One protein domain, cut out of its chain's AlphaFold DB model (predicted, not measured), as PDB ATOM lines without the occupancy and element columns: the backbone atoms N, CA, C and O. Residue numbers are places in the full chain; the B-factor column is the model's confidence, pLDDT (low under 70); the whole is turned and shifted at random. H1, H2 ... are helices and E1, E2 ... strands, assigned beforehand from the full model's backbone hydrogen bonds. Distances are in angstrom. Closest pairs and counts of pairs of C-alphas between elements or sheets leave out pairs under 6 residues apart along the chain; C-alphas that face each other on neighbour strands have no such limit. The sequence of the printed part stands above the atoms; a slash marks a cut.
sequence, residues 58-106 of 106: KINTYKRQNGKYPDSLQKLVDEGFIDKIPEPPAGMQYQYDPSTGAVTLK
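This is residues 58 to 106 of the 106 residues of an uncharacterized protein of bacterium (UniProt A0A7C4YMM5). Two short helices, H1 and H2, meet at a steep tilt and make one end of the domain, and a small two-stranded hairpin, E1 and E2, lies off from them, nearest to the first residue of H2. A long loop with no named element, residues 79 to 93, swings out from the end of H2 to the far end of the domain around Gly 91 and folds back into E1. The printed part has 49 residues, with two named helices and two named strands in the order H1, H2, E1, E2; the sheet has the order E1 - E2 and is antiparallel. The class is mixed, helices and strands, with under half of the residues, 23 of 49, in named elements. The whole is compact, with a radius of gyration of the C-alphas of 10.9 A, and spans 33 by 23 by 13 A.

H1, residues 58 to 66, touches H2, residues 73 to 78; their closest C-alphas, those of Ile 59 and Leu 76, are 7.4 A apart. The two helices run the same way at a steep tilt of 61 degrees. In H1 each O i to N i+4 pair is within hydrogen-bond range, and in H2 1 of 2 is. The closest C-alphas of H2 and E1, residues 94 to 97, are those of Leu 73 and Tyr 96, 7.2 A apart. E1 and E2, residues 102 to 105, form an antiparallel hairpin, with 158 degrees between their directions. The C-alphas of Tyr 96 and Val 103 face each other at 4.6 A. N 95 and O 104 are within hydrogen-bond range at 2.9 A, and so are N 104 and O 95 at 2.9 A. H1 is apart from E1 and from E2, and H2 is apart from E2.

H1 begins at C-alpha 58, at (31.197, 2.367, 129.775), and measures 12.0 A from first to last C-alpha. H2, from Leu 73 to Asp 78, measures 9.2 A. E1, from Tyr 94 to Asp 97, measures 10.1 A, and its first C-alpha is at (36.848, 14.882, 133.895). E2, from Ala 102, measures 10.4 A and ends at C-alpha 105, at (41.311, 14.866, 131.980).

The two C-alphas farthest apart, those of Gly 67 and Gly 91, are 33.5 A apart. The link from H2 to E1, 15 residues, is long; that from H1 to H2 is short, and that from E1 to E2 is tight. The printed part has no cut and ends at Lys 106, the chain's last residue. The mean pLDDT of the printed part is 91.4, and no printed residue is under 70.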
ATOM      1  N   LYS A  58      32.583   2.249 129.306       94.38
ATOM      2  CA  LYS A  58      31.197   2.367 129.775       94.38
ATOM      3  C   LYS A  58      30.358   3.280 128.885       94.38
ATOM      4  O   LYS A  58      29.292   2.851 128.456       94.38
ATOM      5  N   ILE A  59      30.886   4.434 128.478       94.94
ATOM      6  CA  ILE A  59      30.277   5.325 127.471       94.94
ATOM      7  C   ILE A  59      29.998   4.564 126.169       94.94
ATOM      8  O   ILE A  59      28.895   4.609 125.626       94.94
ATOM      9  N   ASN A  60      30.982   3.808 125.680       94.12
ATOM     10  CA  ASN A  60      30.812   3.013 124.465       94.12
ATOM     11  C   ASN A  60      29.762   1.913 124.637       94.12
ATOM     12  O   ASN A  60      29.044   1.595 123.693       94.12
ATOM     13  N   THR A  61      29.672   1.321 125.825       93.62
ATOM     14  CA  THR A  61      28.659   0.306 126.130       93.62
ATOM     15  C   THR A  61      27.261   0.912 126.150       93.62
ATOM     16  O   THR A  61      26.377   0.368 125.495       93.62
ATOM     17  N   TYR A  62      27.096   2.076 126.781       95.06
ATOM     18  CA  TYR A  62      25.863   2.857 126.735       95.06
ATOM     19  C   TYR A  62      25.444   3.144 125.295       95.06
ATOM     20  O   TYR A  62      24.323   2.838 124.906       95.06
ATOM     21  N   LYS A  63      26.369   3.627 124.454       94.69
ATOM     22  CA  LYS A  63      26.081   3.869 123.035       94.69
ATOM     23  C   LYS A  63      25.651   2.615 122.286       94.69
ATOM     24  O   LYS A  63      24.755   2.697 121.453       94.69
ATOM     25  N   ARG A  64      26.269   1.463 122.552       94.44
ATOM     26  CA  ARG A  64      25.867   0.207 121.902       94.44
ATOM     27  C   ARG A  64      24.460  -0.236 122.306       94.44
ATOM     28  O   ARG A  64      23.780  -0.817 121.472       94.44
ATOM     29  N   GLN A  65      24.036   0.028 123.542       93.69
ATOM     30  CA  GLN A  65      22.712  -0.369 124.034       93.69
ATOM     31  C   GLN A  65      21.614   0.638 123.660       93.69
ATOM     32  O   GLN A  65      20.548   0.240 123.209       93.69
ATOM     33  N   ASN A  66      21.899   1.935 123.786       93.31
ATOM     34  CA  ASN A  66      20.931   3.020 123.594       93.31
ATOM     35  C   ASN A  66      20.995   3.671 122.199       93.31
ATOM     36  O   ASN A  66      20.195   4.551 121.884       93.31
ATOM     37  N   GLY A  67      21.976   3.309 121.368       94.12
ATOM     38  CA  GLY A  67      22.196   3.872 120.029       94.12
ATOM     39  C   GLY A  67      22.806   5.281 120.003       94.12
ATOM     40  O   GLY A  67      23.173   5.772 118.937       94.12
ATOM     41  N   LYS A  68      22.962   5.932 121.160       94.31
ATOM     42  CA  LYS A  68      23.501   7.292 121.307       94.31
ATOM     43  C   LYS A  68      24.446   7.395 122.497       94.31
ATOM     44  O   LYS A  68      24.351   6.597 123.424       94.31
ATOM     45  N   TYR A  69      25.353   8.366 122.480       95.75
ATOM     46  CA  TYR A  69      26.182   8.659 123.648       95.75
ATOM     47  C   TYR A  69      25.328   9.225 124.797       95.75
ATOM     48  O   TYR A  69      24.281   9.822 124.537       95.75
ATOM     49  N   PRO A  70      25.735   9.017 126.060       94.25
ATOM     50  CA  PRO A  70      25.046   9.616 127.193       94.25
ATOM     51  C   PRO A  70      25.210  11.141 127.162       94.25
ATOM     52  O   PRO A  70      26.256  11.644 126.757       94.25
ATOM     53  N   ASP A  71      24.201  11.878 127.623       94.31
ATOM     54  CA  ASP A  71      24.245  13.350 127.652       94.31
ATOM     55  C   ASP A  71      25.255  13.873 128.694       94.31
ATOM     56  O   ASP A  71      25.783  14.977 128.579       94.31
ATOM     57  N   SER A  72      25.551  13.062 129.712       93.56
ATOM     58  CA  SER A  72      26.525  13.351 130.764       93.56
ATOM     59  C   SER A  72      27.084  12.057 131.361       93.56
ATOM     60  O   SER A  72      26.476  10.991 131.243       93.56
ATOM     61  N   LEU A  73      28.223  12.139 132.059       91.31
ATOM     62  CA  LEU A  73      28.759  10.995 132.810       91.31
ATOM     63  C   LEU A  73      27.805  10.531 133.920       91.31
ATOM     64  O   LEU A  73      27.766   9.343 134.225       91.31
ATOM     65  N   GLN A  74      27.009  11.447 134.479       92.81
ATOM     66  CA  GLN A  74      26.017  11.140 135.510       92.81
ATOM     67  C   GLN A  74      24.949  10.169 134.998       92.81
ATOM     68  O   GLN A  74      24.554   9.256 135.711       92.81
ATOM     69  N   LYS A  75      24.580  10.272 133.718       93.38
ATOM     70  CA  LYS A  75      23.599   9.375 133.103       93.38
ATOM     71  C   LYS A  75      24.021   7.904 133.130       93.38
ATOM     72  O   LYS A  75      23.176   7.020 133.185       93.38
ATOM     73  N   LEU A  76      25.328   7.634 133.121       93.06
ATOM     74  CA  LEU A  76      25.850   6.275 133.282       93.06
ATOM     75  C   LEU A  76      25.602   5.726 134.690       93.06
ATOM     76  O   LEU A  76      25.456   4.516 134.834       93.06
ATOM     77  N   VAL A  77      25.586   6.593 135.704       94.19
ATOM     78  CA  VAL A  77      25.254   6.225 137.085       94.19
ATOM     79  C   VAL A  77      23.754   5.995 137.206       94.19
ATOM     80  O   VAL A  77      23.327   4.950 137.685       94.19
ATOM     81  N   ASP A  78      22.959   6.935 136.697       93.94
ATOM     82  CA  ASP A  78      21.500   6.909 136.816       93.94
ATOM     83  C   ASP A  78      20.884   5.688 136.107       93.94
ATOM     84  O   ASP A  78      19.932   5.091 136.600       93.94
ATOM     85  N   GLU A  79      21.454   5.281 134.965       92.31
ATOM     86  CA  GLU A  79      21.038   4.077 134.233       92.31
ATOM     87  C   GLU A  79      21.751   2.791 134.703       92.31
ATOM     88  O   GLU A  79      21.538   1.722 134.135       92.31
ATOM     89  N   GLY A  80      22.603   2.862 135.731       92.81
ATOM     90  CA  GLY A  80      23.239   1.687 136.339       92.81
ATOM     91  C   GLY A  80      24.357   1.041 135.507       92.81
ATOM     92  O   GLY A  80      24.725  -0.109 135.739       92.81
ATOM     93  N   PHE A  81      24.938   1.755 134.537       90.56
ATOM     94  CA  PHE A  81      26.117   1.280 133.797       90.56
ATOM     95  C   PHE A  81      27.386   1.295 134.661       90.56
ATOM     96  O   PHE A  81      28.307   0.493 134.430       90.56
ATOM     97  N   ILE A  82      27.449   2.222 135.619       92.44
ATOM     98  CA  ILE A  82      28.500   2.358 136.631       92.44
ATOM     99  C   ILE A  82      27.863   2.671 137.987       92.44
ATOM    100  O   ILE A  82      26.895   3.415 138.042       92.44
ATOM    101  N   ASP A  83      28.433   2.168 139.079       90.62
ATOM    102  CA  ASP A  83      27.903   2.463 140.422       90.62
ATOM    103  C   ASP A  83      28.202   3.905 140.853       90.62
ATOM    104  O   ASP A  83      27.419   4.558 141.537       90.62
ATOM    105  N   LYS A  84      29.372   4.406 140.452       91.88
ATOM    106  CA  LYS A  84      29.807   5.786 140.658       91.88
ATOM    107  C   LYS A  84      30.834   6.182 139.610       91.88
ATOM    108  O   LYS A  84      31.513   5.330 139.029       91.88
ATOM    109  N   ILE A  85      30.978   7.486 139.399       90.00
ATOM    110  CA  ILE A  85      32.072   8.036 138.598       90.00
ATOM    111  C   ILE A  85      33.370   7.838 139.406       90.00
ATOM    112  O   ILE A  85      33.407   8.229 140.576       90.00
ATOM    113  N   PRO A  86      34.407   7.184 138.847       88.19
ATOM    114  CA  PRO A  86      35.688   7.033 139.535       88.19
ATOM    115  C   PRO A  86      36.292   8.407 139.819       88.19
ATOM    116  O   PRO A  86      36.029   9.354 139.088       88.19
ATOM    117  N   GLU A  87      37.100   8.535 140.868       87.19
ATOM    118  CA  GLU A  87      37.724   9.821 141.182       87.19
ATOM    119  C   GLU A  87      38.836  10.152 140.171       87.19
ATOM    120  O   GLU A  87      39.625   9.267 139.798       87.19
ATOM    121  N   PRO A  88      38.910  11.412 139.700       87.00
ATOM    122  CA  PRO A  88      40.008  11.844 138.853       87.00
ATOM    123  C   PRO A  88      41.317  11.899 139.661       87.00
ATOM    124  O   PRO A  88      41.292  12.012 140.889       87.00
ATOM    125  N   PRO A  89      42.481  11.840 138.992       82.56
ATOM    126  CA  PRO A  89      43.773  12.058 139.637       82.56
ATOM    127  C   PRO A  89      43.838  13.403 140.372       82.56
ATOM    128  O   PRO A  89      43.136  14.351 140.017       82.56
ATOM    129  N   ALA A  90      44.711  13.498 141.377       82.06
ATOM    130  CA  ALA A  90      44.824  14.687 142.217       82.06
ATOM    131  C   ALA A  90      45.054  15.961 141.381       82.06
ATOM    132  O   ALA A  90      46.019  16.055 140.624       82.06
ATOM    133  N   GLY A  91      44.157  16.938 141.540       84.12
ATOM    134  CA  GLY A  91      44.209  18.220 140.834       84.12
ATOM    135  C   GLY A  91      43.637  18.217 139.411       84.12
ATOM    136  O   GLY A  91      43.718  19.251 138.759       84.12
ATOM    137  N   MET A  92      43.060  17.106 138.939       87.56
ATOM    138  CA  MET A  92      42.428  17.004 137.618       87.56
ATOM    139  C   MET A  92      40.903  16.876 137.708       87.56
ATOM    140  O   MET A  92      40.349  16.468 138.730       87.56
ATOM    141  N   GLN A  93      40.216  17.170 136.605       88.75
ATOM    142  CA  GLN A  93      38.775  16.973 136.443       88.75
ATOM    143  C   GLN A  93      38.451  16.242 135.137       88.75
ATOM    144  O   GLN A  93      39.158  16.370 134.136       88.75
ATOM    145  N   TYR A  94      37.354  15.479 135.129       90.44
ATOM    146  CA  TYR A  94      36.848  14.882 133.895       90.44
ATOM    147  C   TYR A  94      36.144  15.929 133.042       90.44
ATOM    148  O   TYR A  94      35.212  16.595 133.487       90.44
ATOM    149  N   GLN A  95      36.542  15.996 131.780       91.81
ATOM    150  CA  GLN A  95      35.847  16.737 130.745       91.81
ATOM    151  C   GLN A  95      35.194  15.729 129.797       91.81
ATOM    152  O   GLN A  95      35.861  14.827 129.288       91.81
ATOM    153  N   TYR A  96      33.887  15.863 129.584       93.62
ATOM    154  CA  TYR A  96      33.110  14.967 128.733       93.62
ATOM    155  C   TYR A  96      32.390  15.744 127.630       93.62
ATOM    156  O   TYR A  96      31.787  16.782 127.901       93.62
ATOM    157  N   ASP A  97      32.442  15.220 126.407       93.75
ATOM    158  CA  ASP A  97      31.704  15.732 125.252       93.75
ATOM    159  C   ASP A  97      30.621  14.723 124.817       93.75
ATOM    160  O   ASP A  97      30.958  13.654 124.295       93.75
ATOM    161  N   PRO A  98      29.323  15.046 124.979       92.88
ATOM    162  CA  PRO A  98      28.222  14.158 124.601       92.88
ATOM    163  C   PRO A  98      28.066  13.964 123.088       92.88
ATOM    164  O   PRO A  98      27.512  12.954 122.656       92.88
ATOM    165  N   SER A  99      28.571  14.885 122.263       92.44
ATOM    166  CA  SER A  99      28.458  14.786 120.802       92.44
ATOM    167  C   SER A  99      29.371  13.691 120.255       92.44
ATOM    168  O   SER A  99      29.005  12.941 119.349       92.44
ATOM    169  N   THR A 100      30.571  13.582 120.827       91.50
ATOM    170  CA  THR A 100      31.603  12.639 120.379       91.50
ATOM    171  C   THR A 100      31.748  11.421 121.290       91.50
ATOM    172  O   THR A 100      32.303  10.404 120.863       91.50
ATOM    173  N   GLY A 101      31.245  11.495 122.526       90.06
ATOM    174  CA  GLY A 101      31.487  10.511 123.579       90.06
ATOM    175  C   GLY A 101      32.923  10.549 124.113       90.06
ATOM    176  O   GLY A 101      33.368   9.592 124.751       90.06
ATOM    177  N   ALA A 102      33.681  11.608 123.808       90.94
ATOM    178  CA  ALA A 102      35.056  11.755 124.257       90.94
ATOM    179  C   ALA A 102      35.094  12.140 125.739       90.94
ATOM    180  O   ALA A 102      34.367  13.022 126.190       90.94
ATOM    181  N   VAL A 103      35.977  11.482 126.489       91.38
ATOM    182  CA  VAL A 103      36.285  11.819 127.878       91.38
ATOM    183  C   VAL A 103      37.784  12.072 128.000       91.38
ATOM    184  O   VAL A 103      38.596  11.278 127.518       91.38
ATOM    185  N   THR A 104      38.148  13.196 128.606       88.81
ATOM    186  CA  THR A 104      39.531  13.625 128.839       88.81
ATOM    187  C   THR A 104      39.702  14.107 130.278       88.81
ATOM    188  O   THR A 104      38.725  14.326 130.995       88.81
ATOM    189  N   LEU A 105      40.953  14.225 130.717       87.69
ATOM    190  CA  LEU A 105      41.311  14.866 131.980       87.69
ATOM    191  C   LEU A 105      41.845  16.266 131.678       87.69
ATOM    192  O   LEU A 105      42.615  16.427 130.726       87.69
ATOM    193  N   LYS A 106      41.428  17.248 132.471       83.44
ATOM    194  CA  LYS A 106      41.905  18.630 132.425       83.44
ATOM    195  C   LYS A 106      42.400  19.071 133.793       83.44
ATOM    196  O   LYS A 106      41.845  18.562 134.793       83.44
TER     197      LYS A 106